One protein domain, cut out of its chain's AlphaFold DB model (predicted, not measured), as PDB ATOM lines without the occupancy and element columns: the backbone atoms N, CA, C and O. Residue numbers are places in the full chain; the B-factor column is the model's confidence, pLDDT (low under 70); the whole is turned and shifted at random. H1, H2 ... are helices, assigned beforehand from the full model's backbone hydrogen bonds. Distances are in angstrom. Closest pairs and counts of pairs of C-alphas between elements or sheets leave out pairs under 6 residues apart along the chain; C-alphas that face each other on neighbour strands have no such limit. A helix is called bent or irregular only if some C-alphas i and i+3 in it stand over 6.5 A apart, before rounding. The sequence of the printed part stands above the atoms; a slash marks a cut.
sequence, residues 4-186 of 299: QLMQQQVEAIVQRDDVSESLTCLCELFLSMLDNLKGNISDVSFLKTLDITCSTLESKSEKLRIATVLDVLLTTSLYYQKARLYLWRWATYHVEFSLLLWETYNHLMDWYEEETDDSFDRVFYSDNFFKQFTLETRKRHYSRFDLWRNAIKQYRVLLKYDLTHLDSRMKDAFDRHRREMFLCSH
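What this domain is: This is residues 4 to 186 of the 299 residues of an uncharacterized protein of Parabacteroides sp. An277 (UniProt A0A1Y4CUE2). This is a bundle of six helices, with H2 and H4 side by side in the middle, H1 and H5 on one side of them and H3 and H7 on the other. Three short helices pack on the outside: H6 on H5, H8 on H4, and H9 across one end of H7. The printed part has 183 residues with nine named helices, H1 to H9 in order, and no named strand; the class is all helix. The whole is compact, with a radius of gyration of the C-alphas of 15.9 A and spans of 48 by 35 by 27 A.

Where its parts are: H1, residues 4 to 14, begins with C-alpha 4 at (9.185, -4.025, -37.811) and is 15.3 A long. H2, residues 21 to 38, is 25.5 A long, and H3, residues 43 to 57, 20.6 A. H4, residues 63 to 85, is 32.9 A long. H5, residues 87 to 116, is the longest at 42.4 A and ends with C-alpha 116 at (-1.321, 8.305, -21.870). H5 is irregular, with C-alphas 88 and 91 8.0 A apart, and has a kink of 34 degrees near residue 94. H6 is residues 129 to 135; H7, residues 144 to 160, is 24.3 A long. H8 is residues 169 to 176, and H9, residues 178 to 185, ends with C-alpha 185 at (-2.099, 16.197, -66.113).

How they stand to each other: H1, H2, H3, H4, H5 and H7 form a bundle, a group of helices mostly aligned with one another; H2 and H4 are its hubs, touching four helices each. H1 and H2 are a hairpin at a shallow tilt of 31 degrees, closest at the C-alphas of Val 14 and Thr 24, 5.2 A. H2 and H3 are a hairpin too, with Cys 25 and Thr 53 closest, C-alphas 6.1 A apart. H2 and H4 touch and run the same way at 4 degrees, a shallow tilt, with C-alphas of Phe 30 and Leu 73 closest at 7.1 A. H4 and H5 are a hairpin, with closest C-alphas Ala 83 and Trp 90, 4.7 A. H5 touches H6 with residues 94 to 98 alone, closest at the C-alphas of His 94 and Phe 130, 6.3 A. H7 touches H4, with closest C-alphas Leu 78 and Ala 151, 6.6 A, and H3, with Asp 51 and Val 157, 6.1 A. H4 touches H8 with residues 71 to 75 alone, the C-alphas of Thr 75 and Met 170 closest at 5.2 A. H9 is about perpendicular to H7, at 80 degrees, and touches its residues 144 to 149 alone; the closest C-alphas, Phe 145 and Cys 184, are 5.4 A apart. H1 and H7 are apart, for instance. Every O i to N i+4 pair is within hydrogen-bond range in each helix but H5, with 24 of 26.

The domain as a whole: The C-alphas farthest apart are those of Asp 117 and His 186, 50.6 A. The printed part has no cut. The link from H5 to H6, residues 117 to 128, is long, its C-alphas 18 to 25 A from the mean of the C-alphas. Mean pLDDT of the printed part is 84.5; residues 121 to 130, 132 to 141 and 166 are under 70.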
ATOM      1  N   GLN A   4      10.087  -3.106 -38.500       78.25
ATOM      2  CA  GLN A   4       9.185  -4.025 -37.811       78.25
ATOM      3  C   GLN A   4       8.825  -3.556 -36.397       78.25
ATOM      4  O   GLN A   4       7.656  -3.601 -36.039       78.25
ATOM      5  N   LEU A   5       9.784  -3.045 -35.617       81.56
ATOM      6  CA  LEU A   5       9.507  -2.535 -34.269       81.56
ATOM      7  C   LEU A   5       8.641  -1.267 -34.327       81.56
ATOM      8  O   LEU A   5       7.703  -1.128 -33.552       81.56
ATOM      9  N   MET A   6       8.901  -0.390 -35.305       84.69
ATOM     10  CA  MET A   6       8.066   0.788 -35.562       84.69
ATOM     11  C   MET A   6       6.617   0.396 -35.868       84.69
ATOM     12  O   MET A   6       5.686   0.992 -35.335       84.69
ATOM     13  N   GLN A   7       6.432  -0.612 -36.726       87.19
ATOM     14  CA  GLN A   7       5.109  -1.144 -37.055       87.19
ATOM     15  C   GLN A   7       4.430  -1.744 -35.823       87.19
ATOM     16  O   GLN A   7       3.300  -1.372 -35.537       87.19
ATOM     17  N   GLN A   8       5.134  -2.574 -35.050       87.88
ATOM     18  CA  GLN A   8       4.607  -3.196 -33.831       87.88
ATOM     19  C   GLN A   8       4.163  -2.171 -32.781       87.88
ATOM     20  O   GLN A   8       3.127  -2.348 -32.152       87.88
ATOM     21  N   GLN A   9       4.923  -1.090 -32.591       88.62
ATOM     22  CA  GLN A   9       4.552  -0.035 -31.646       88.62
ATOM     23  C   GLN A   9       3.305   0.725 -32.102       88.62
ATOM     24  O   GLN A   9       2.408   0.959 -31.301       88.62
ATOM     25  N   VAL A  10       3.202   1.058 -33.393       90.38
ATOM     26  CA  VAL A  10       1.998   1.708 -33.930       90.38
ATOM     27  C   VAL A  10       0.790   0.763 -33.885       90.38
ATOM     28  O   VAL A  10      -0.305   1.193 -33.541       90.38
ATOM     29  N   GLU A  11       0.976  -0.529 -34.167       91.31
ATOM     30  CA  GLU A  11      -0.066  -1.555 -34.016       91.31
ATOM     31  C   GLU A  11      -0.549  -1.672 -32.565       91.31
ATOM     32  O   GLU A  11      -1.750  -1.803 -32.334       91.31
ATOM     33  N   ALA A  12       0.357  -1.574 -31.587       88.75
ATOM     34  CA  ALA A  12      -0.001  -1.585 -30.172       88.75
ATOM     35  C   ALA A  12      -0.862  -0.373 -29.777       88.75
ATOM     36  O   ALA A  12      -1.777  -0.528 -28.975       88.75
ATOM     37  N   ILE A  13      -0.616   0.807 -30.364       88.69
ATOM     38  CA  ILE A  13      -1.454   2.002 -30.154       88.69
ATOM     39  C   ILE A  13      -2.861   1.787 -30.720       88.69
ATOM     40  O   ILE A  13      -3.839   2.126 -30.068       88.69
ATOM     41  N   VAL A  14      -2.986   1.188 -31.909       90.19
ATOM     42  CA  VAL A  14      -4.300   0.925 -32.533       90.19
ATOM     43  C   VAL A  14      -5.145  -0.061 -31.713       90.19
ATOM     44  O   VAL A  14      -6.369   0.001 -31.748       90.19
ATOM     45  N   GLN A  15      -4.509  -0.973 -30.974       89.19
ATOM     46  CA  GLN A  15      -5.187  -1.981 -30.145       89.19
ATOM     47  C   GLN A  15      -5.605  -1.471 -28.759       89.19
ATOM     48  O   GLN A  15      -6.197  -2.230 -27.991       89.19
ATOM     49  N   ARG A  16      -5.264  -0.230 -28.416       87.50
ATOM     50  CA  ARG A  16      -5.560   0.366 -27.116       87.50
ATOM     51  C   ARG A  16      -6.914   1.075 -27.127       87.50
ATOM     52  O   ARG A  16      -7.210   1.856 -28.026       87.50
ATOM     53  N   ASP A  17      -7.714   0.818 -26.093       82.88
ATOM     54  CA  ASP A  17      -9.047   1.413 -25.920       82.88
ATOM     55  C   ASP A  17      -8.997   2.812 -25.266       82.88
ATOM     56  O   ASP A  17      -9.992   3.534 -25.263       82.88
ATOM     57  N   ASP A  18      -7.855   3.191 -24.682       85.38
ATOM     58  CA  ASP A  18      -7.617   4.436 -23.936       85.38
ATOM     59  C   ASP A  18      -7.148   5.616 -24.806       85.38
ATOM     60  O   ASP A  18      -6.964   6.719 -24.295       85.38
ATOM     61  N   VAL A  19      -6.985   5.407 -26.113       88.94
ATOM     62  CA  VAL A  19      -6.414   6.380 -27.056       88.94
ATOM     63  C   VAL A  19      -7.513   7.105 -27.841       88.94
ATOM     64  O   VAL A  19      -8.574   6.542 -28.126       88.94
ATOM     65  N   SER A  20      -7.284   8.368 -28.217       89.94
ATOM     66  CA  SER A  20      -8.258   9.128 -29.002       89.94
ATOM     67  C   SER A  20      -8.526   8.512 -30.381       89.94
ATOM     68  O   SER A  20      -7.630   8.047 -31.086       89.94
ATOM     69  N   GLU A  21      -9.783   8.592 -30.836       91.06
ATOM     70  CA  GLU A  21     -10.186   8.121 -32.172       91.06
ATOM     71  C   GLU A  21      -9.378   8.804 -33.295       91.06
ATOM     72  O   GLU A  21      -9.096   8.189 -34.326       91.06
ATOM     73  N   SER A  22      -8.977  10.068 -33.085       92.69
ATOM     74  CA  SER A  22      -8.121  10.834 -33.996       92.69
ATOM     75  C   SER A  22      -6.768  10.148 -34.209       92.69
ATOM     76  O   SER A  22      -6.344   9.945 -35.351       92.69
ATOM     77  N   LEU A  23      -6.106   9.783 -33.109       92.50
ATOM     78  CA  LEU A  23      -4.799   9.143 -33.122       92.50
ATOM     79  C   LEU A  23      -4.895   7.716 -33.675       92.50
ATOM     80  O   LEU A  23      -4.111   7.365 -34.557       92.50
ATOM     81  N   THR A  24      -5.907   6.941 -33.277       93.00
ATOM     82  CA  THR A  24      -6.158   5.597 -33.827       93.00
ATOM     83  C   THR A  24      -6.319   5.635 -35.348       93.00
ATOM     84  O   THR A  24      -5.615   4.922 -36.064       93.00
ATOM     85  N   CYS A  25      -7.151   6.544 -35.869       93.50
ATOM     86  CA  CYS A  25      -7.343   6.739 -37.309       93.50
ATOM     87  C   CYS A  25      -6.041   7.094 -38.054       93.50
ATOM     88  O   CYS A  25      -5.814   6.638 -39.179       93.50
ATOM     89  N   LEU A  26      -5.178   7.924 -37.458       94.69
ATOM     90  CA  LEU A  26      -3.900   8.310 -38.062       94.69
ATOM     91  C   LEU A  26      -2.867   7.179 -38.015       94.69
ATOM     92  O   LEU A  26      -2.147   6.981 -38.995       94.69
ATOM     93  N   CYS A  27      -2.826   6.414 -36.925       94.56
ATOM     94  CA  CYS A  27      -2.003   5.214 -36.798       94.56
ATOM     95  C   CYS A  27      -2.410   4.146 -37.825       94.56
ATOM     96  O   CYS A  27      -1.553   3.609 -38.531       94.56
ATOM     97  N   GLU A  28      -3.709   3.896 -38.003       94.50
ATOM     98  CA  GLU A  28      -4.222   2.998 -39.046       94.50
ATOM     99  C   GLU A  28      -3.842   3.472 -40.456       94.50
ATOM    100  O   GLU A  28      -3.399   2.681 -41.296       94.50
ATOM    101  N   LEU A  29      -3.958   4.777 -40.727       95.81
ATOM    102  CA  LEU A  29      -3.562   5.346 -42.012       95.81
ATOM    103  C   LEU A  29      -2.049   5.241 -42.245       95.81
ATOM    104  O   LEU A  29      -1.622   4.980 -43.372       95.81
ATOM    105  N   PHE A  30      -1.236   5.410 -41.200       94.62
ATOM    106  CA  PHE A  30       0.206   5.195 -41.255       94.62
ATOM    107  C   PHE A  30       0.541   3.746 -41.617       94.62
ATOM    108  O   PHE A  30       1.302   3.520 -42.558       94.62
ATOM    109  N   LEU A  31      -0.078   2.766 -40.956       93.69
ATOM    110  CA  LEU A  31       0.107   1.347 -41.276       93.69
ATOM    111  C   LEU A  31      -0.346   1.026 -42.711       93.69
ATOM    112  O   LEU A  31       0.395   0.393 -43.464       93.69
ATOM    113  N   SER A  32      -1.494   1.559 -43.137       93.62
ATOM    114  CA  SER A  32      -2.001   1.430 -44.511       93.62
ATOM    115  C   SER A  32      -1.048   2.050 -45.544       93.62
ATOM    116  O   SER A  32      -0.814   1.484 -46.617       93.62
ATOM    117  N   MET A  33      -0.427   3.189 -45.221       93.25
ATOM    118  CA  MET A  33       0.607   3.805 -46.052       93.25
ATOM    119  C   MET A  33       1.816   2.880 -46.182       93.25
ATOM    120  O   MET A  33       2.262   2.632 -47.304       93.25
ATOM    121  N   LEU A  34       2.296   2.293 -45.081       90.25
ATOM    122  CA  LEU A  34       3.390   1.325 -45.132       90.25
ATOM    123  C   LEU A  34       3.023   0.115 -45.996       90.25
ATOM    124  O   LEU A  34       3.785  -0.231 -46.897       90.25
ATOM    125  N   ASP A  35       1.846  -0.478 -45.815       89.50
ATOM    126  CA  ASP A  35       1.384  -1.593 -46.648       89.50
ATOM    127  C   ASP A  35       1.278  -1.225 -48.131       89.50
ATOM    128  O   ASP A  35       1.616  -2.030 -49.010       89.50
ATOM    129  N   ASN A  36       0.863   0.005 -48.445       89.00
ATOM    130  CA  ASN A  36       0.826   0.490 -49.820       89.00
ATOM    131  C   ASN A  36       2.233   0.565 -50.420       89.00
ATOM    132  O   ASN A  36       2.464   0.053 -51.523       89.00
ATOM    133  N   LEU A  37       3.173   1.151 -49.674       86.94
ATOM    134  CA  LEU A  37       4.572   1.259 -50.076       86.94
ATOM    135  C   LEU A  37       5.244  -0.117 -50.183       86.94
ATOM    136  O   LEU A  37       6.143  -0.291 -51.018       86.94
ATOM    137  N   LYS A  38       4.798  -1.097 -49.375       84.25
ATOM    138  CA  LYS A  38       5.254  -2.488 -49.458       84.25
ATOM    139  C   LYS A  38       4.680  -3.261 -50.643       84.25
ATOM    140  O   LYS A  38       5.243  -4.277 -51.057       84.25
ATOM    141  N   GLY A  39       3.614  -2.738 -51.245       82.75
ATOM    142  CA  GLY A  39       2.884  -3.390 -52.327       82.75
ATOM    143  C   GLY A  39       1.875  -4.430 -51.839       82.75
ATOM    144  O   GLY A  39       1.371  -5.188 -52.664       82.75
ATOM    145  N   ASN A  40       1.571  -4.451 -50.538       85.62
ATOM    146  CA  ASN A  40       0.556  -5.317 -49.939       85.62
ATOM    147  C   ASN A  40      -0.859  -4.842 -50.300       85.62
ATOM    148  O   ASN A  40      -1.749  -5.662 -50.510       85.62
ATOM    149  N   ILE A  41      -1.054  -3.525 -50.455       88.25
ATOM    150  CA  ILE A  41      -2.325  -2.938 -50.904       88.25
ATOM    151  C   ILE A  41      -2.170  -2.071 -52.159       88.25
ATOM    152  O   ILE A  41      -1.134  -1.451 -52.415       88.25
ATOM    153  N   SER A  42      -3.238  -1.998 -52.957       88.19
ATOM    154  CA  SER A  42      -3.276  -1.169 -54.167       88.19
ATOM    155  C   SER A  42      -3.355   0.330 -53.843       88.19
ATOM    156  O   SER A  42      -3.802   0.718 -52.764       88.19
ATOM    157  N   ASP A  43      -2.982   1.194 -54.794       88.69
ATOM    158  CA  ASP A  43      -3.096   2.657 -54.610       88.69
ATOM    159  C   ASP A  43      -4.558   3.096 -54.505       88.69
ATOM    160  O   ASP A  43      -4.877   4.057 -53.816       88.69
ATOM    161  N   VAL A  44      -5.460   2.361 -55.160       90.56
ATOM    162  CA  VAL A  44      -6.905   2.594 -55.076       90.56
ATOM    163  C   VAL A  44      -7.418   2.259 -53.676       90.56
ATOM    164  O   VAL A  44      -8.217   3.012 -53.130       90.56
ATOM    165  N   SER A  45      -6.950   1.156 -53.087       91.94
ATOM    166  CA  SER A  45      -7.303   0.759 -51.718       91.94
ATOM    167  C   SER A  45      -6.791   1.776 -50.698       91.94
ATOM    168  O   SER A  45      -7.545   2.200 -49.824       91.94
ATOM    169  N   PHE A  46      -5.545   2.229 -50.857       93.81
ATOM    170  CA  PHE A  46      -4.978   3.272 -50.007       93.81
ATOM    171  C   PHE A  46      -5.756   4.589 -50.126       93.81
ATOM    172  O   PHE A  46      -6.132   5.168 -49.116       93.81
ATOM    173  N   LEU A  47      -6.086   5.033 -51.345       93.81
ATOM    174  CA  LEU A  47      -6.884   6.245 -51.560       93.81
ATOM    175  C   LEU A  47      -8.278   6.170 -50.924       93.81
ATOM    176  O   LEU A  47      -8.759   7.181 -50.425       93.81
ATOM    177  N   LYS A  48      -8.924   4.997 -50.935       94.56
ATOM    178  CA  LYS A  48     -10.200   4.794 -50.229       94.56
ATOM    179  C   LYS A  48     -10.028   4.910 -48.719       94.56
ATOM    180  O   LYS A  48     -10.834   5.573 -48.084       94.56
ATOM    181  N   THR A  49      -8.977   4.294 -48.176       95.00
ATOM    182  CA  THR A  49      -8.652   4.391 -46.744       95.00
ATOM    183  C   THR A  49      -8.426   5.850 -46.362       95.00
ATOM    184  O   THR A  49      -9.055   6.337 -45.438       95.00
ATOM    185  N   LEU A  50      -7.636   6.584 -47.152       95.69
ATOM    186  CA  LEU A  50      -7.387   8.009 -46.955       95.69
ATOM    187  C   LEU A  50      -8.674   8.851 -46.983       95.69
ATOM    188  O   LEU A  50      -8.840   9.703 -46.120       95.69
ATOM    189  N   ASP A  51      -9.570   8.635 -47.953       95.06
ATOM    190  CA  ASP A  51     -10.847   9.370 -48.052       95.06
ATOM    191  C   ASP A  51     -11.746   9.099 -46.833       95.06
ATOM    192  O   ASP A  51     -12.302  10.039 -46.270       95.06
ATOM    193  N   ILE A  52     -11.816   7.842 -46.373       94.62
ATOM    194  CA  ILE A  52     -12.554   7.458 -45.159       94.62
ATOM    195  C   ILE A  52     -11.938   8.130 -43.930       94.62
ATOM    196  O   ILE A  52     -12.640   8.850 -43.225       94.62
ATOM    197  N   THR A  53     -10.629   7.976 -43.712       93.56
ATOM    198  CA  THR A  53      -9.920   8.583 -42.579       93.56
ATOM    199  C   THR A  53     -10.102  10.101 -42.560       93.56
ATOM    200  O   THR A  53     -10.449  10.665 -41.529       93.56
ATOM    201  N   CYS A  54      -9.953  10.781 -43.700       93.25
ATOM    202  CA  CYS A  54     -10.147  12.231 -43.769       93.25
ATOM    203  C   CYS A  54     -11.596  12.636 -43.462       93.25
ATOM    204  O   CYS A  54     -11.806  13.634 -42.779       93.25
ATOM    205  N   SER A  55     -12.587  11.854 -43.905       93.56
ATOM    206  CA  SER A  55     -13.997  12.117 -43.592       93.56
ATOM    207  C   SER A  55     -14.320  11.984 -42.103       93.56
ATOM    208  O   SER A  55     -15.072  12.793 -41.565       93.56
ATOM    209  N   THR A  56     -13.707  11.018 -41.414       91.50
ATOM    210  CA  THR A  56     -13.865  10.840 -39.964       91.50
ATOM    211  C   THR A  56     -13.209  11.988 -39.195       91.50
ATOM    212  O   THR A  56     -13.757  12.489 -38.211       91.50
ATOM    213  N   LEU A  57     -12.043  12.436 -39.664       91.44
ATOM    214  CA  LEU A  57     -11.222  13.436 -38.988       91.44
ATOM    215  C   LEU A  57     -11.650  14.890 -39.254       91.44
ATOM    216  O   LEU A  57     -11.291  15.769 -38.474       91.44
ATOM    217  N   GLU A  58     -12.426  15.160 -40.308       89.31
ATOM    218  CA  GLU A  58     -12.847  16.519 -40.699       89.31
ATOM    219  C   GLU A  58     -13.538  17.290 -39.561       89.31
ATOM    220  O   GLU A  58     -13.337  18.496 -39.409       89.31
ATOM    221  N   SER A  59     -14.338  16.592 -38.753       85.19
ATOM    222  CA  SER A  59     -15.156  17.189 -37.688       85.19
ATOM    223  C   SER A  59     -14.455  17.289 -36.327       85.19
ATOM    224  O   SER A  59     -15.059  17.757 -35.359       85.19
ATOM    225  N   LYS A  60     -13.192  16.856 -36.224       88.62
ATOM    226  CA  LYS A  60     -12.451  16.813 -34.956       88.62
ATOM    227  C   LYS A  60     -11.866  18.181 -34.593       88.62
ATOM    228  O   LYS A  60     -11.425  18.945 -35.452       88.62
ATOM    229  N   SER A  61     -11.815  18.482 -33.295       83.19
ATOM    230  CA  SER A  61     -11.285  19.746 -32.756       83.19
ATOM    231  C   SER A  61      -9.781  19.932 -32.992       83.19
ATOM    232  O   SER A  61      -9.295  21.058 -33.039       83.19
ATOM    233  N   GLU A  62      -9.042  18.844 -33.197       87.00
ATOM    234  CA  GLU A  62      -7.575  18.810 -33.333       87.00
ATOM    235  C   GLU A  62      -7.102  18.985 -34.786       87.00
ATOM    236  O   GLU A  62      -6.020  18.537 -35.171       87.00
ATOM    237  N   LYS A  63      -7.915  19.645 -35.617       85.75
ATOM    238  CA  LYS A  63      -7.748  19.732 -37.076       85.75
ATOM    239  C   LYS A  63      -6.337  20.131 -37.524       85.75
ATOM    240  O   LYS A  63      -5.814  19.565 -38.479       85.75
ATOM    241  N   LEU A  64      -5.701  21.076 -36.827       86.94
ATOM    242  CA  LEU A  64      -4.345  21.543 -37.145       86.94
ATOM    243  C   LEU A  64      -3.284  20.453 -36.925       86.94
ATOM    244  O   LEU A  64      -2.407  20.256 -37.771       86.94
ATOM    245  N   ARG A  65      -3.373  19.730 -35.803       88.75
ATOM    246  CA  ARG A  65      -2.460  18.631 -35.466       88.75
ATOM    247  C   ARG A  65      -2.611  17.499 -36.478       88.75
ATOM    248  O   ARG A  65      -1.623  17.052 -37.054       88.75
ATOM    249  N   ILE A  66      -3.859  17.138 -36.778       91.50
ATOM    250  CA  ILE A  66      -4.213  16.144 -37.796       91.50
ATOM    251  C   ILE A  66      -3.636  16.532 -39.165       91.50
ATOM    252  O   ILE A  66      -2.958  15.726 -39.800       91.50
ATOM    253  N   ALA A  67      -3.861  17.772 -39.610       90.00
ATOM    254  CA  ALA A  67      -3.372  18.260 -40.898       90.00
ATOM    255  C   ALA A  67      -1.839  18.214 -40.999       90.00
ATOM    256  O   ALA A  67      -1.306  17.917 -42.066       90.00
ATOM    257  N   THR A  68      -1.132  18.459 -39.892       90.75
ATOM    258  CA  THR A  68       0.335  18.381 -39.833       90.75
ATOM    259  C   THR A  68       0.819  16.945 -40.043       90.75
ATOM    260  O   THR A  68       1.650  16.699 -40.917       90.75
ATOM    261  N   VAL A  69       0.250  15.977 -39.314       92.44
ATOM    262  CA  VAL A  69       0.609  14.553 -39.457       92.44
ATOM    263  C   VAL A  69       0.292  14.046 -40.864       92.44
ATOM    264  O   VAL A  69       1.131  13.398 -41.490       92.44
ATOM    265  N   LEU A  70      -0.889  14.378 -41.395       92.88
ATOM    266  CA  LEU A  70      -1.306  13.984 -42.742       92.88
ATOM    267  C   LEU A  70      -0.382  14.543 -43.828       92.88
ATOM    268  O   LEU A  70      -0.026  13.820 -44.762       92.88
ATOM    269  N   ASP A  71       0.030  15.806 -43.711       91.38
ATOM    270  CA  ASP A  71       0.934  16.438 -44.671       91.38
ATOM    271  C   ASP A  71       2.300  15.735 -44.709       91.38
ATOM    272  O   ASP A  71       2.781  15.371 -45.789       91.38
ATOM    273  N   VAL A  72       2.899  15.461 -43.546       91.75
ATOM    274  CA  VAL A  72       4.191  14.759 -43.458       91.75
ATOM    275  C   VAL A  72       4.063  13.311 -43.950       91.75
ATOM    276  O   VAL A  72       4.900  12.849 -44.735       91.75
ATOM    277  N   LEU A  73       2.981  12.611 -43.596       93.94
ATOM    278  CA  LEU A  73       2.720  11.225 -43.997       93.94
ATOM    279  C   LEU A  73       2.591  11.080 -45.521       93.94
ATOM    280  O   LEU A  73       3.236  10.224 -46.138       93.94
ATOM    281  N   LEU A  74       1.798  11.936 -46.169       93.44
ATOM    282  CA  LEU A  74       1.633  11.891 -47.625       93.44
ATOM    283  C   LEU A  74       2.899  12.346 -48.359       93.44
ATOM    284  O   LEU A  74       3.260  11.778 -49.396       93.44
ATOM    285  N   THR A  75       3.626  13.313 -47.797       92.06
ATOM    286  CA  THR A  75       4.923  13.742 -48.334       92.06
ATOM    287  C   THR A  75       5.954  12.609 -48.259       92.06
ATOM    288  O   THR A  75       6.697  12.387 -49.219       92.06
ATOM    289  N   THR A  76       5.945  11.819 -47.182       92.00
ATOM    290  CA  THR A  76       6.762  10.601 -47.038       92.00
ATOM    291  C   THR A  76       6.485   9.614 -48.174       92.00
ATOM    292  O   THR A  76       7.415   9.173 -48.859       92.00
ATOM    293  N   SER A  77       5.207   9.322 -48.440       91.88
ATOM    294  CA  SER A  77       4.795   8.434 -49.538       91.88
ATOM    295  C   SER A  77       5.318   8.920 -50.897       91.88
ATOM    296  O   SER A  77       5.892   8.143 -51.671       91.88
ATOM    297  N   LEU A  78       5.214  10.226 -51.168       91.44
ATOM    298  CA  LEU A  78       5.719  10.841 -52.396       91.44
ATOM    299  C   LEU A  78       7.237  10.655 -52.559       91.44
ATOM    300  O   LEU A  78       7.697  10.265 -53.637       91.44
ATOM    301  N   TYR A  79       8.033  10.919 -51.517       90.00
ATOM    302  CA  TYR A  79       9.491  10.790 -51.603       90.00
ATOM    303  C   TYR A  79       9.954   9.342 -51.756       90.00
ATOM    304  O   TYR A  79      10.889   9.100 -52.523       90.00
ATOM    305  N   TYR A  80       9.260   8.374 -51.150       88.12
ATOM    306  CA  TYR A  80       9.531   6.956 -51.400       88.12
ATOM    307  C   TYR A  80       9.358   6.598 -52.881       88.12
ATOM    308  O   TYR A  80      10.251   6.020 -53.510       88.12
ATOM    309  N   GLN A  81       8.224   6.988 -53.470       88.44
ATOM    310  CA  GLN A  81       7.934   6.713 -54.878       88.44
ATOM    311  C   GLN A  81       8.945   7.418 -55.799       88.44
ATOM    312  O   GLN A  81       9.420   6.827 -56.773       88.44
ATOM    313  N   LYS A  82       9.353   8.653 -55.468       87.62
ATOM    314  CA  LYS A  82      10.392   9.388 -56.212       87.62
ATOM    315  C   LYS A  82      11.756   8.712 -56.110       87.62
ATOM    316  O   LYS A  82      12.440   8.611 -57.128       87.62
ATOM    317  N   ALA A  83      12.148   8.225 -54.936       86.12
ATOM    318  CA  ALA A  83      13.402   7.497 -54.754       86.12
ATOM    319  C   ALA A  83      13.445   6.230 -55.619       86.12
ATOM    320  O   ALA A  83      14.456   5.957 -56.264       86.12
ATOM    321  N   ARG A  84      12.330   5.493 -55.711       82.44
ATOM    322  CA  ARG A  84      12.209   4.308 -56.578       82.44
ATOM    323  C   ARG A  84      12.270   4.636 -58.072       82.44
ATOM    324  O   ARG A  84      12.774   3.829 -58.847       82.44
ATOM    325  N   LEU A  85      11.750   5.793 -58.477       82.94
ATOM    326  CA  LEU A  85      11.643   6.194 -59.881       82.94
ATOM    327  C   LEU A  85      12.919   6.850 -60.430       82.94
ATOM    328  O   LEU A  85      13.291   6.632 -61.583       82.94
ATOM    329  N   TYR A  86      13.577   7.682 -59.626       81.12
ATOM    330  CA  TYR A  86      14.692   8.523 -60.056       81.12
ATOM    331  C   TYR A  86      16.023   8.009 -59.502       81.12
ATOM    332  O   TYR A  86      16.580   8.585 -58.570       81.12
ATOM    333  N   LEU A  87      16.570   6.959 -60.125       75.06
ATOM    334  CA  LEU A  87      17.814   6.305 -59.688       75.06
ATOM    335  C   LEU A  87      19.001   7.275 -59.532       75.06
ATOM    336  O   LEU A  87      19.771   7.164 -58.584       75.06
ATOM    337  N   TRP A  88      19.122   8.284 -60.401       74.88
ATOM    338  CA  TRP A  88      20.203   9.281 -60.330       74.88
ATOM    339  C   TRP A  88      20.065  10.287 -59.172       74.88
ATOM    340  O   TRP A  88      21.002  11.025 -58.887       74.88
ATOM    341  N   ARG A  89      18.901  10.353 -58.516       80.00
ATOM    342  CA  ARG A  89      18.642  11.147 -57.296       80.00
ATOM    343  C   ARG A  89      18.223  10.266 -56.124       80.00
ATOM    344  O   ARG A  89      17.668  10.761 -55.144       80.00
ATOM    345  N   TRP A  90      18.498   8.969 -56.228       79.75
ATOM    346  CA  TRP A  90      18.083   7.978 -55.252       79.75
ATOM    347  C   TRP A  90      18.542   8.353 -53.841       79.75
ATOM    348  O   TRP A  90      17.711   8.399 -52.944       79.75
ATOM    349  N   ALA A  91      19.813   8.734 -53.669       81.31
ATOM    350  CA  ALA A  91      20.370   9.111 -52.369       81.31
ATOM    351  C   ALA A  91      19.648  10.312 -51.730       81.31
ATOM    352  O   ALA A  91      19.337  10.282 -50.545       81.31
ATOM    353  N   THR A  92      19.323  11.346 -52.512       84.81
ATOM    354  CA  THR A  92      18.613  12.527 -52.000       84.81
ATOM    355  C   THR A  92      17.206  12.166 -51.537       84.81
ATOM    356  O   THR A  92      16.830  12.470 -50.413       84.81
ATOM    357  N   TYR A  93      16.426  11.481 -52.377       86.69
ATOM    358  CA  TYR A  93      15.044  11.136 -52.031       86.69
ATOM    359  C   TYR A  93      14.950  10.051 -50.951       86.69
ATOM    360  O   TYR A  93      13.987  10.031 -50.193       86.69
ATOM    361  N   HIS A  94      15.956   9.181 -50.854       83.38
ATOM    362  CA  HIS A  94      16.122   8.220 -49.766       83.38
ATOM    363  C   HIS A  94      16.256   8.914 -48.407       83.38
ATOM    364  O   HIS A  94      15.603   8.513 -47.443       83.38
ATOM    365  N   VAL A  95      17.118   9.933 -48.319       85.25
ATOM    366  CA  VAL A  95      17.330  10.697 -47.080       85.25
ATOM    367  C   VAL A  95      16.045  11.420 -46.686       85.25
ATOM    368  O   VAL A  95      15.586  11.245 -45.564       85.25
ATOM    369  N   GLU A  96      15.416  12.130 -47.626       87.69
ATOM    370  CA  GLU A  96      14.142  12.828 -47.389       87.69
ATOM    371  C   GLU A  96      13.040  11.875 -46.907       87.69
ATOM    372  O   GLU A  96      12.370  12.153 -45.919       87.69
ATOM    373  N   PHE A  97      12.886  10.709 -47.546       88.88
ATOM    374  CA  PHE A  97      11.941   9.687 -47.088       88.88
ATOM    375  C   PHE A  97      12.222   9.246 -45.649       88.88
ATOM    376  O   PHE A  97      11.299   9.158 -44.849       88.88
ATOM    377  N   SER A  98      13.484   8.953 -45.329       86.38
ATOM    378  CA  SER A  98      13.849   8.407 -44.019       86.38
ATOM    379  C   SER A  98      13.611   9.431 -42.905       86.38
ATOM    380  O   SER A  98      13.127   9.067 -41.836       86.38
ATOM    381  N   LEU A  99      13.894  10.709 -43.177       87.75
ATOM    382  CA  LEU A  99      13.628  11.815 -42.257       87.75
ATOM    383  C   LEU A  99      12.127  12.022 -42.035       87.75
ATOM    384  O   LEU A  99      11.687  12.066 -40.892       87.75
ATOM    385  N   LEU A 100      11.338  12.095 -43.110       90.00
ATOM    386  CA  LEU A 100       9.897  12.344 -43.013       90.00
ATOM    387  C   LEU A 100       9.134  11.164 -42.401       90.00
ATOM    388  O   LEU A 100       8.176  11.369 -41.659       90.00
ATOM    389  N   LEU A 101       9.568   9.930 -42.669       89.56
ATOM    390  CA  LEU A 101       8.989   8.745 -42.042       89.56
ATOM    391  C   LEU A 101       9.208   8.770 -40.527       89.56
ATOM    392  O   LEU A 101       8.274   8.531 -39.766       89.56
ATOM    393  N   TRP A 102      10.434   9.090 -40.104       88.00
ATOM    394  CA  TRP A 102      10.780   9.238 -38.694       88.00
ATOM    395  C   TRP A 102      10.000  10.368 -38.026       88.00
ATOM    396  O   TRP A 102       9.495  10.204 -36.924       88.00
ATOM    397  N   GLU A 103       9.858  11.500 -38.709       90.25
ATOM    398  CA  GLU A 103       9.074  12.635 -38.229       90.25
ATOM    399  C   GLU A 103       7.587  12.296 -38.096       90.25
ATOM    400  O   GLU A 103       6.983  12.612 -37.077       90.25
ATOM    401  N   THR A 104       7.012  11.581 -39.069       90.75
ATOM    402  CA  THR A 104       5.626  11.093 -38.983       90.75
ATOM    403  C   THR A 104       5.454  10.189 -37.765       90.75
ATOM    404  O   THR A 104       4.516  10.370 -36.996       90.75
ATOM    405  N   TYR A 105       6.373   9.241 -37.566       90.31
ATOM    406  CA  TYR A 105       6.352   8.347 -36.412       90.31
ATOM    407  C   TYR A 105       6.486   9.114 -35.089       90.31
ATOM    408  O   TYR A 105       5.684   8.890 -34.191       90.31
ATOM    409  N   ASN A 106       7.423  10.059 -34.980       89.81
ATOM    410  CA  ASN A 106       7.569  10.870 -33.769       89.81
ATOM    411  C   ASN A 106       6.312  11.673 -33.470       89.81
ATOM    412  O   ASN A 106       5.892  11.675 -32.328       89.81
ATOM    413  N   HIS A 107       5.673  12.284 -34.469       91.56
ATOM    414  CA  HIS A 107       4.424  13.002 -34.231       91.56
ATOM    415  C   HIS A 107       3.308  12.102 -33.685       91.56
ATOM    416  O   HIS A 107       2.509  12.569 -32.879       91.56
ATOM    417  N   LEU A 108       3.249  10.833 -34.109       91.62
ATOM    418  CA  LEU A 108       2.303   9.854 -33.565       91.62
ATOM    419  C   LEU A 108       2.671   9.452 -32.131       91.62
ATOM    420  O   LEU A 108       1.792   9.402 -31.277       91.62
ATOM    421  N   MET A 109       3.954   9.203 -31.854       90.81
ATOM    422  CA  MET A 109       4.423   8.841 -30.510       90.81
ATOM    423  C   MET A 109       4.308  10.003 -29.517       90.81
ATOM    424  O   MET A 109       3.855   9.790 -28.404       90.81
ATOM    425  N   ASP A 110       4.655  11.230 -29.923       91.25
ATOM    426  CA  ASP A 110       4.479  12.453 -29.128       91.25
ATOM    427  C   ASP A 110       3.010  12.633 -28.746       91.25
ATOM    428  O   ASP A 110       2.691  12.960 -27.609       91.25
ATOM    429  N   TRP A 111       2.100  12.390 -29.694       91.50
ATOM    430  CA  TRP A 111       0.668  12.452 -29.422       91.50
ATOM    431  C   TRP A 111       0.238  11.387 -28.425       91.50
ATOM    432  O   TRP A 111      -0.421  11.695 -27.439       91.50
ATOM    433  N   TYR A 112       0.658  10.150 -28.638       90.50
ATOM    434  CA  TYR A 112       0.353   9.069 -27.719       90.50
ATOM    435  C   TYR A 112       0.869   9.334 -26.290       90.50
ATOM    436  O   TYR A 112       0.136   9.135 -25.321       90.50
ATOM    437  N   GLU A 113       2.109   9.811 -26.160       90.00
ATOM    438  CA  GLU A 113       2.741  10.135 -24.876       90.00
ATOM    439  C   GLU A 113       1.997  11.259 -24.144       90.00
ATOM    440  O   GLU A 113       1.802  11.178 -22.936       90.00
ATOM    441  N   GLU A 114       1.515  12.272 -24.869       89.06
ATOM    442  CA  GLU A 114       0.683  13.338 -24.298       89.06
ATOM    443  C   GLU A 114      -0.693  12.849 -23.809       89.06
ATOM    444  O   GLU A 114      -1.260  13.458 -22.903       89.06
ATOM    445  N   GLU A 115      -1.253  11.790 -24.407       87.00
ATOM    446  CA  GLU A 115      -2.565  11.245 -24.018       87.00
ATOM    447  C   GLU A 115      -2.486  10.247 -22.857       87.00
ATOM    448  O   GLU A 115      -3.413  10.181 -22.049       87.00
ATOM    449  N   THR A 116      -1.405   9.470 -22.768       83.12
ATOM    450  CA  THR A 116      -1.321   8.305 -21.870       83.12
ATOM    451  C   THR A 116      -0.280   8.434 -20.756       83.12
ATOM    452  O   THR A 116      -0.271   7.590 -19.863       83.12
ATOM    453  N   ASP A 117       0.593   9.452 -20.791       76.69
ATOM    454  CA  ASP A 117       1.791   9.586 -19.932       76.69
ATOM    455  C   ASP A 117       2.767   8.376 -20.013       76.69
ATOM    456  O   ASP A 117       3.771   8.321 -19.294       76.69
ATOM    457  N   ASP A 118       2.523   7.415 -20.916       79.38
ATOM    458  CA  ASP A 118       3.363   6.240 -21.168       79.38
ATOM    459  C   ASP A 118       4.438   6.575 -22.215       79.38
ATOM    460  O   ASP A 118       4.123   6.852 -23.371       79.38
ATOM    461  N   SER A 119       5.722   6.471 -21.861       76.25
ATOM    462  CA  SER A 119       6.834   6.723 -22.794       76.25
ATOM    463  C   SER A 119       7.217   5.497 -23.628       76.25
ATOM    464  O   SER A 119       7.397   4.407 -23.075       76.25
ATOM    465  N   PHE A 120       7.484   5.686 -24.925       71.56
ATOM    466  CA  PHE A 120       8.140   4.674 -25.760       71.56
ATOM    467  C   PHE A 120       9.656   4.906 -25.854       71.56
ATOM    468  O   PHE A 120      10.131   6.032 -25.993       71.56
ATOM    469  N   ASP A 121      10.443   3.825 -25.867       69.62
ATOM    470  CA  ASP A 121      11.883   3.908 -26.141       69.62
ATOM    471  C   ASP A 121      12.140   4.272 -27.615       69.62
ATOM    472  O   ASP A 121      12.064   3.437 -28.525       69.62
ATOM    473  N   ARG A 122      12.483   5.541 -27.863       68.38
ATOM    474  CA  ARG A 122      12.784   6.071 -29.202       68.38
ATOM    475  C   ARG A 122      14.262   5.889 -29.555       68.38
ATOM    476  O   ARG A 122      15.067   6.808 -29.421       68.38
ATOM    477  N   VAL A 123      14.649   4.712 -30.051       58.66
ATOM    478  CA  VAL A 123      16.043   4.459 -30.480       58.66
ATOM    479  C   VAL A 123      16.211   4.611 -31.999       58.66
ATOM    480  O   VAL A 123      15.911   3.714 -32.800       58.66
ATOM    481  N   PHE A 124      16.750   5.762 -32.405       56.97
ATOM    482  CA  PHE A 124      17.012   6.118 -33.801       56.97
ATOM    483  C   PHE A 124      18.218   5.362 -34.394       56.97
ATOM    484  O   PHE A 124      19.301   5.358 -33.820       56.97
ATOM    485  N   TYR A 125      18.051   4.761 -35.579       54.59
ATOM    486  CA  TYR A 125      19.155   4.258 -36.417       54.59
ATOM    487  C   TYR A 125      18.877   4.654 -37.876       54.59
ATOM    488  O   TYR A 125      18.079   4.003 -38.543       54.59
ATOM    489  N   SER A 126      19.487   5.738 -38.370       57.59
ATOM    490  CA  SER A 126      19.109   6.378 -39.647       57.59
ATOM    491  C   SER A 126      19.477   5.625 -40.918       57.59
ATOM    492  O   SER A 126      18.844   5.838 -41.950       57.59
ATOM    493  N   ASP A 127      20.507   4.783 -40.913       56.03
ATOM    494  CA  ASP A 127      21.245   4.597 -42.171       56.03
ATOM    495  C   ASP A 127      20.679   3.522 -43.112       56.03
ATOM    496  O   ASP A 127      21.095   3.438 -44.270       56.03
ATOM    497  N   ASN A 128      19.701   2.723 -42.667       63.41
ATOM    498  CA  ASN A 128      19.206   1.570 -43.433       63.41
ATOM    499  C   ASN A 128      17.678   1.458 -43.581       63.41
ATOM    500  O   ASN A 128      17.233   0.503 -44.216       63.41
ATOM    501  N   PHE A 129      16.870   2.410 -43.098       68.75
ATOM    502  CA  PHE A 129      15.397   2.310 -43.136       68.75
ATOM    503  C   PHE A 129      14.834   2.078 -44.540       68.75
ATOM    504  O   PHE A 129      14.118   1.108 -44.786       68.75
ATOM    505  N   PHE A 130      15.197   2.933 -45.495       68.12
ATOM    506  CA  PHE A 130      14.749   2.766 -46.874       68.12
ATOM    507  C   PHE A 130      15.274   1.455 -47.471       68.12
ATOM    508  O   PHE A 130      14.536   0.783 -48.180       68.12
ATOM    509  N   LYS A 131      16.518   1.045 -47.174       70.31
ATOM    510  CA  LYS A 131      17.070  -0.228 -47.669       70.31
ATOM    511  C   LYS A 131      16.283  -1.425 -47.144       70.31
ATOM    512  O   LYS A 131      15.867  -2.234 -47.967       70.31
ATOM    513  N   GLN A 132      16.023  -1.498 -45.837       68.69
ATOM    514  CA  GLN A 132      15.173  -2.525 -45.218       68.69
ATOM    515  C   GLN A 132      13.803  -2.563 -45.895       68.69
ATOM    516  O   GLN A 132      13.398  -3.594 -46.431       68.69
ATOM    517  N   PHE A 133      13.164  -1.399 -46.024       68.69
ATOM    518  CA  PHE A 133      11.878  -1.278 -46.696       68.69
ATOM    519  C   PHE A 133      11.948  -1.697 -48.170       68.69
ATOM    520  O   PHE A 133      11.024  -2.304 -48.691       68.69
ATOM    521  N   THR A 134      13.041  -1.429 -48.884       64.69
ATOM    522  CA  THR A 134      13.173  -1.846 -50.287       64.69
ATOM    523  C   THR A 134      13.516  -3.314 -50.497       64.69
ATOM    524  O   THR A 134      13.201  -3.833 -51.569       64.69
ATOM    525  N   LEU A 135      14.148  -3.955 -49.512       58.28
ATOM    526  CA  LEU A 135      14.482  -5.379 -49.513       58.28
ATOM    527  C   LEU A 135      13.258  -6.239 -49.177       58.28
ATOM    528  O   LEU A 135      13.076  -7.287 -49.786       58.28
ATOM    529  N   GLU A 136      12.394  -5.772 -48.270       59.97
ATOM    530  CA  GLU A 136      11.161  -6.469 -47.872       59.97
ATOM    531  C   GLU A 136      10.054  -6.435 -48.940       59.97
ATOM    532  O   GLU A 136       9.044  -7.126 -48.821       59.97
ATOM    533  N   THR A 137      10.198  -5.625 -49.989       59.81
ATOM    534  CA  THR A 137       9.062  -5.242 -50.834       59.81
ATOM    535  C   THR A 137       9.157  -5.795 -52.242       59.81
ATOM    536  O   THR A 137      10.196  -5.735 -52.906       59.81
ATOM    537  N   ARG A 138       8.029  -6.317 -52.745       59.50
ATOM    538  CA  ARG A 138       7.909  -6.686 -54.160       59.50
ATOM    539  C   ARG A 138       8.174  -5.434 -54.991       59.50
ATOM    540  O   ARG A 138       7.631  -4.373 -54.694       59.50
ATOM    541  N   LYS A 139       9.015  -5.543 -56.027       62.06
ATOM    542  CA  LYS A 139       9.379  -4.423 -56.913       62.06
ATOM    543  C   LYS A 139       8.130  -3.868 -57.601       62.06
ATOM    544  O   LYS A 139       7.771  -4.289 -58.697       62.06
ATOM    545  N   ARG A 140       7.458  -2.918 -56.957       64.88
ATOM    546  CA  ARG A 140       6.369  -2.162 -57.557       64.88
ATOM    547  C   ARG A 140       6.992  -1.080 -58.426       64.88
ATOM    548  O   ARG A 140       7.713  -0.210 -57.939       64.88
ATOM    549  N   HIS A 141       6.770  -1.185 -59.729       68.50
ATOM    550  CA  HIS A 141       7.235  -0.189 -60.680       68.50
ATOM    551  C   HIS A 141       6.211   0.938 -60.764       68.50
ATOM    552  O   HIS A 141       5.073   0.718 -61.167       68.50
ATOM    553  N   TYR A 142       6.628   2.143 -60.388       73.00
ATOM    554  CA  TYR A 142       5.845   3.353 -60.605       73.00
ATOM    555  C   TYR A 142       6.237   3.957 -61.950       73.00
ATOM    556  O   TYR A 142       7.424   4.125 -62.230       73.00
ATOM    557  N   SER A 143       5.260   4.313 -62.784       82.44
ATOM    558  CA  SER A 143       5.517   5.238 -63.886       82.44
ATOM    559  C   SER A 143       5.523   6.679 -63.357       82.44
ATOM    560  O   SER A 143       4.910   6.980 -62.331       82.44
ATOM    561  N   ARG A 144       6.181   7.607 -64.071       81.38
ATOM    562  CA  ARG A 144       6.104   9.053 -63.754       81.38
ATOM    563  C   ARG A 144       4.662   9.539 -63.672       81.38
ATOM    564  O   ARG A 144       4.329  10.364 -62.832       81.38
ATOM    565  N   PHE A 145       3.829   9.028 -64.565       81.94
ATOM    566  CA  PHE A 145       2.441   9.424 -64.669       81.94
ATOM    567  C   PHE A 145       1.616   8.918 -63.484       81.94
ATOM    568  O   PHE A 145       0.854   9.697 -62.917       81.94
ATOM    569  N   ASP A 146       1.817   7.667 -63.067       84.25
ATOM    570  CA  ASP A 146       1.115   7.093 -61.914       84.25
ATOM    571  C   ASP A 146       1.518   7.780 -60.611       84.25
ATOM    572  O   ASP A 146       0.642   8.133 -59.826       84.25
ATOM    573  N   LEU A 147       2.814   8.061 -60.427       88.19
ATOM    574  CA  LEU A 147       3.328   8.795 -59.267       88.19
ATOM    575  C   LEU A 147       2.622  10.146 -59.109       88.19
ATOM    576  O   LEU A 147       2.009  10.417 -58.077       88.19
ATOM    577  N   TRP A 148       2.657  10.986 -60.147       87.12
ATOM    578  CA  TRP A 148       2.082  12.328 -60.057       87.12
ATOM    579  C   TRP A 148       0.558  12.305 -60.004       87.12
ATOM    580  O   TRP A 148      -0.041  13.070 -59.253       87.12
ATOM    581  N   ARG A 149      -0.092  11.396 -60.738       87.31
ATOM    582  CA  ARG A 149      -1.545  11.211 -60.669       87.31
ATOM    583  C   ARG A 149      -1.993  10.803 -59.265       87.31
ATOM    584  O   ARG A 149      -2.990  11.337 -58.783       87.31
ATOM    585  N   ASN A 150      -1.293   9.869 -58.626       88.50
ATOM    586  CA  ASN A 150      -1.619   9.407 -57.280       88.50
ATOM    587  C   ASN A 150      -1.383  10.506 -56.245       88.50
ATOM    588  O   ASN A 150      -2.281  10.774 -55.453       88.50
ATOM    589  N   ALA A 151      -0.246  11.202 -56.312       89.56
ATOM    590  CA  ALA A 151       0.043  12.319 -55.417       89.56
ATOM    591  C   ALA A 151      -1.021  13.428 -55.530       89.56
ATOM    592  O   ALA A 151      -1.545  13.895 -54.520       89.56
ATOM    593  N   ILE A 152      -1.422  13.796 -56.755       89.12
ATOM    594  CA  ILE A 152      -2.498  14.773 -56.987       89.12
ATOM    595  C   ILE A 152      -3.818  14.295 -56.371       89.12
ATOM    596  O   ILE A 152      -4.536  15.096 -55.779       89.12
ATOM    597  N   LYS A 153      -4.163  13.008 -56.508       91.00
ATOM    598  CA  LYS A 153      -5.383  12.454 -55.901       91.00
ATOM    599  C   LYS A 153      -5.338  12.527 -54.376       91.00
ATOM    600  O   LYS A 153      -6.309  12.988 -53.795       91.00
ATOM    601  N   GLN A 154      -4.226  12.132 -53.757       92.25
ATOM    602  CA  GLN A 154      -4.045  12.197 -52.303       92.25
ATOM    603  C   GLN A 154      -4.214  13.631 -51.780       92.25
ATOM    604  O   GLN A 154      -4.982  13.872 -50.858       92.25
ATOM    605  N   TYR A 155      -3.590  14.611 -52.435       90.12
ATOM    606  CA  TYR A 155      -3.723  16.013 -52.031       90.12
ATOM    607  C   TYR A 155      -5.117  16.596 -52.275       90.12
ATOM    608  O   TYR A 155      -5.605  17.399 -51.486       90.12
ATOM    609  N   ARG A 156      -5.800  16.184 -53.351       90.69
ATOM    610  CA  ARG A 156      -7.202  16.571 -53.573       90.69
ATOM    611  C   ARG A 156      -8.120  16.051 -52.472       90.69
ATOM    612  O   ARG A 156      -9.084  16.737 -52.159       90.69
ATOM    613  N   VAL A 157      -7.830  14.879 -51.903       92.44
ATOM    614  CA  VAL A 157      -8.563  14.369 -50.736       92.44
ATOM    615  C   VAL A 157      -8.336  15.289 -49.535       92.44
ATOM    616  O   VAL A 157      -9.315  15.738 -48.959       92.44
ATOM    617  N   LEU A 158      -7.094  15.684 -49.227       89.50
ATOM    618  CA  LEU A 158      -6.843  16.648 -48.141       89.50
ATOM    619  C   LEU A 158      -7.593  17.974 -48.331       89.50
ATOM    620  O   LEU A 158      -8.213  18.470 -47.396       89.50
ATOM    621  N   LEU A 159      -7.570  18.525 -49.549       89.75
ATOM    622  CA  LEU A 159      -8.282  19.765 -49.877       89.75
ATOM    623  C   LEU A 159      -9.803  19.628 -49.752       89.75
ATOM    624  O   LEU A 159     -10.463  20.578 -49.347       89.75
ATOM    625  N   LYS A 160     -10.364  18.466 -50.111       92.19
ATOM    626  CA  LYS A 160     -11.808  18.194 -50.039       92.19
ATOM    627  C   LYS A 160     -12.340  18.308 -48.608       92.19
ATOM    628  O   LYS A 160     -13.455  18.781 -48.445       92.19
ATOM    629  N   TYR A 161     -11.545  17.897 -47.621       89.12
ATOM    630  CA  TYR A 161     -11.899  17.896 -46.194       89.12
ATOM    631  C   TYR A 161     -11.283  19.074 -45.414       89.12
ATOM    632  O   TYR A 161     -11.331  19.117 -44.187       89.12
ATOM    633  N   ASP A 162     -10.659  20.029 -46.118       86.62
ATOM    634  CA  ASP A 162      -9.977  21.188 -45.526       86.62
ATOM    635  C   ASP A 162      -8.925  20.793 -44.459       86.62
ATOM    636  O   ASP A 162      -8.684  21.494 -43.481       86.62
ATOM    637  N   LEU A 163      -8.279  19.636 -44.650       86.06
ATOM    638  CA  LEU A 163      -7.219  19.088 -43.793       86.06
ATOM    639  C   LEU A 163      -5.833  19.439 -44.346       86.06
ATOM    640  O   LEU A 163      -4.940  18.597 -44.438       86.06
ATOM    641  N   THR A 164      -5.657  20.692 -44.767       82.19
ATOM    642  CA  THR A 164      -4.383  21.191 -45.295       82.19
ATOM    643  C   THR A 164      -3.701  22.133 -44.318       82.19
ATOM    644  O   THR A 164      -4.314  23.076 -43.823       82.19
ATOM    645  N   HIS A 165      -2.409  21.909 -44.088       77.88
ATOM    646  CA  HIS A 165      -1.571  22.804 -43.300       77.88
ATOM    647  C   HIS A 165      -1.181  24.057 -44.113       77.88
ATOM    648  O   HIS A 165      -0.961  23.969 -45.325       77.88
ATOM    649  N   LEU A 166      -1.085  25.221 -43.454       67.94
ATOM    650  CA  LEU A 166      -0.703  26.497 -44.088       67.94
ATOM    651  C   LEU A 166       0.685  26.408 -44.743       67.94
ATOM    652  O   LEU A 166       0.839  26.782 -45.907       67.94
ATOM    653  N   ASP A 167       1.636  25.803 -44.030       77.62
ATOM    654  CA  ASP A 167       2.980  25.473 -44.514       77.62
ATOM    655  C   ASP A 167       3.046  23.988 -44.899       77.62
ATOM    656  O   ASP A 167       3.703  23.181 -44.243       77.62
ATOM    657  N   SER A 168       2.262  23.595 -45.905       77.00
ATOM    658  CA  SER A 168       2.221  22.210 -46.390       77.00
ATOM    659  C   SER A 168       3.493  21.864 -47.172       77.00
ATOM    660  O   SER A 168       3.767  22.414 -48.242       77.00
ATOM    661  N   ARG A 169       4.245  20.878 -46.684       83.25
ATOM    662  CA  ARG A 169       5.405  20.300 -47.377       83.25
ATOM    663  C   ARG A 169       4.992  19.579 -48.649       83.25
ATOM    664  O   ARG A 169       5.753  19.563 -49.621       83.25
ATOM    665  N   MET A 170       3.783  19.018 -48.674       81.81
ATOM    666  CA  MET A 170       3.226  18.412 -49.878       81.81
ATOM    667  C   MET A 170       2.995  19.472 -50.962       81.81
ATOM    668  O   MET A 170       3.365  19.265 -52.122       81.81
ATOM    669  N   LYS A 171       2.466  20.641 -50.582       84.94
ATOM    670  CA  LYS A 171       2.308  21.799 -51.468       84.94
ATOM    671  C   LYS A 171       3.655  22.338 -51.950       84.94
ATOM    672  O   LYS A 171       3.818  22.557 -53.147       84.94
ATOM    673  N   ASP A 172       4.651  22.445 -51.077       85.25
ATOM    674  CA  ASP A 172       6.011  22.827 -51.473       85.25
ATOM    675  C   ASP A 172       6.628  21.839 -52.472       85.25
ATOM    676  O   ASP A 172       7.251  22.231 -53.465       85.25
ATOM    677  N   ALA A 173       6.462  20.535 -52.232       83.06
ATOM    678  CA  ALA A 173       6.928  19.497 -53.143       83.06
ATOM    679  C   ALA A 173       6.237  19.610 -54.511       83.06
ATOM    680  O   ALA A 173       6.870  19.410 -55.551       83.06
ATOM    681  N   PHE A 174       4.963  19.983 -54.524       83.94
ATOM    682  CA  PHE A 174       4.210  20.281 -55.731       83.94
ATOM    683  C   PHE A 174       4.687  21.536 -56.442       83.94
ATOM    684  O   PHE A 174       4.928  21.476 -57.646       83.94
ATOM    685  N   ASP A 175       4.931  22.634 -55.743       84.50
ATOM    686  CA  ASP A 175       5.412  23.861 -56.372       84.50
ATOM    687  C   ASP A 175       6.800  23.666 -57.003       84.50
ATOM    688  O   ASP A 175       7.019  24.050 -58.160       84.50
ATOM    689  N   ARG A 176       7.702  22.936 -56.331       82.38
ATOM    690  CA  ARG A 176       9.015  22.552 -56.893       82.38
ATOM    691  C   ARG A 176       8.898  21.687 -58.152       82.38
ATOM    692  O   ARG A 176       9.770  21.743 -59.021       82.38
ATOM    693  N   HIS A 177       7.836  20.891 -58.267       81.25
ATOM    694  CA  HIS A 177       7.610  19.946 -59.365       81.25
ATOM    695  C   HIS A 177       6.415  20.316 -60.259       81.25
ATOM    696  O   HIS A 177       5.921  19.488 -61.030       81.25
ATOM    697  N   ARG A 178       5.988  21.586 -60.235       83.50
ATOM    698  CA  ARG A 178       4.777  22.068 -60.917       83.50
ATOM    699  C   ARG A 178       4.747  21.729 -62.405       83.50
ATOM    700  O   ARG A 178       3.711  21.333 -62.934       83.50
ATOM    701  N   ARG A 179       5.898  21.827 -63.078       81.19
ATOM    702  CA  ARG A 179       6.032  21.456 -64.493       81.19
ATOM    703  C   ARG A 179       5.764  19.970 -64.724       81.19
ATOM    704  O   ARG A 179       5.056  19.624 -65.660       81.19
ATOM    705  N   GLU A 180       6.330  19.095 -63.898       78.69
ATOM    706  CA  GLU A 180       6.170  17.644 -64.059       78.69
ATOM    707  C   GLU A 180       4.710  17.238 -63.841       78.69
ATOM    708  O   GLU A 180       4.142  16.523 -64.663       78.69
ATOM    709  N   MET A 181       4.065  17.805 -62.821       79.56
ATOM    710  CA  MET A 181       2.632  17.617 -62.588       79.56
ATOM    711  C   MET A 181       1.762  18.123 -63.739       79.56
ATOM    712  O   MET A 181       0.794  17.462 -64.118       79.56
ATOM    713  N   PHE A 182       2.098  19.283 -64.313       80.62
ATOM    714  CA  PHE A 182       1.371  19.835 -65.453       80.62
ATOM    715  C   PHE A 182       1.442  18.903 -66.667       80.62
ATOM    716  O   PHE A 182       0.406  18.596 -67.262       80.62
ATOM    717  N   LEU A 183       2.639  18.405 -66.991       77.88
ATOM    718  CA  LEU A 183       2.858  17.473 -68.101       77.88
ATOM    719  C   LEU A 183       2.155  16.128 -67.866       77.88
ATOM    720  O   LEU A 183       1.623  15.547 -68.808       77.88
ATOM    721  N   CYS A 184       2.092  15.649 -66.620       76.31
ATOM    722  CA  CYS A 184       1.330  14.449 -66.275       76.31
ATOM    723  C   CYS A 184      -0.187  14.674 -66.296       76.31
ATOM    724  O   CYS A 184      -0.935  13.751 -66.588       76.31
ATOM    725  N   SER A 185      -0.665  15.885 -66.024       77.31
ATOM    726  CA  SER A 185      -2.099  16.197 -66.113       77.31
ATOM    727  C   SER A 185      -2.567  16.364 -67.564       77.31
ATOM    728  O   SER A 185      -3.734  16.128 -67.861       77.31
ATOM    729  N   HIS A 186      -1.652  16.715 -68.474       81.56
ATOM    730  CA  HIS A 186      -1.927  16.954 -69.892       81.56
ATOM    731  C   HIS A 186      -1.066  16.032 -70.770       81.56
ATOM    732  O   HIS A 186      -0.055  16.475 -71.321       81.56
TER     733      HIS A 186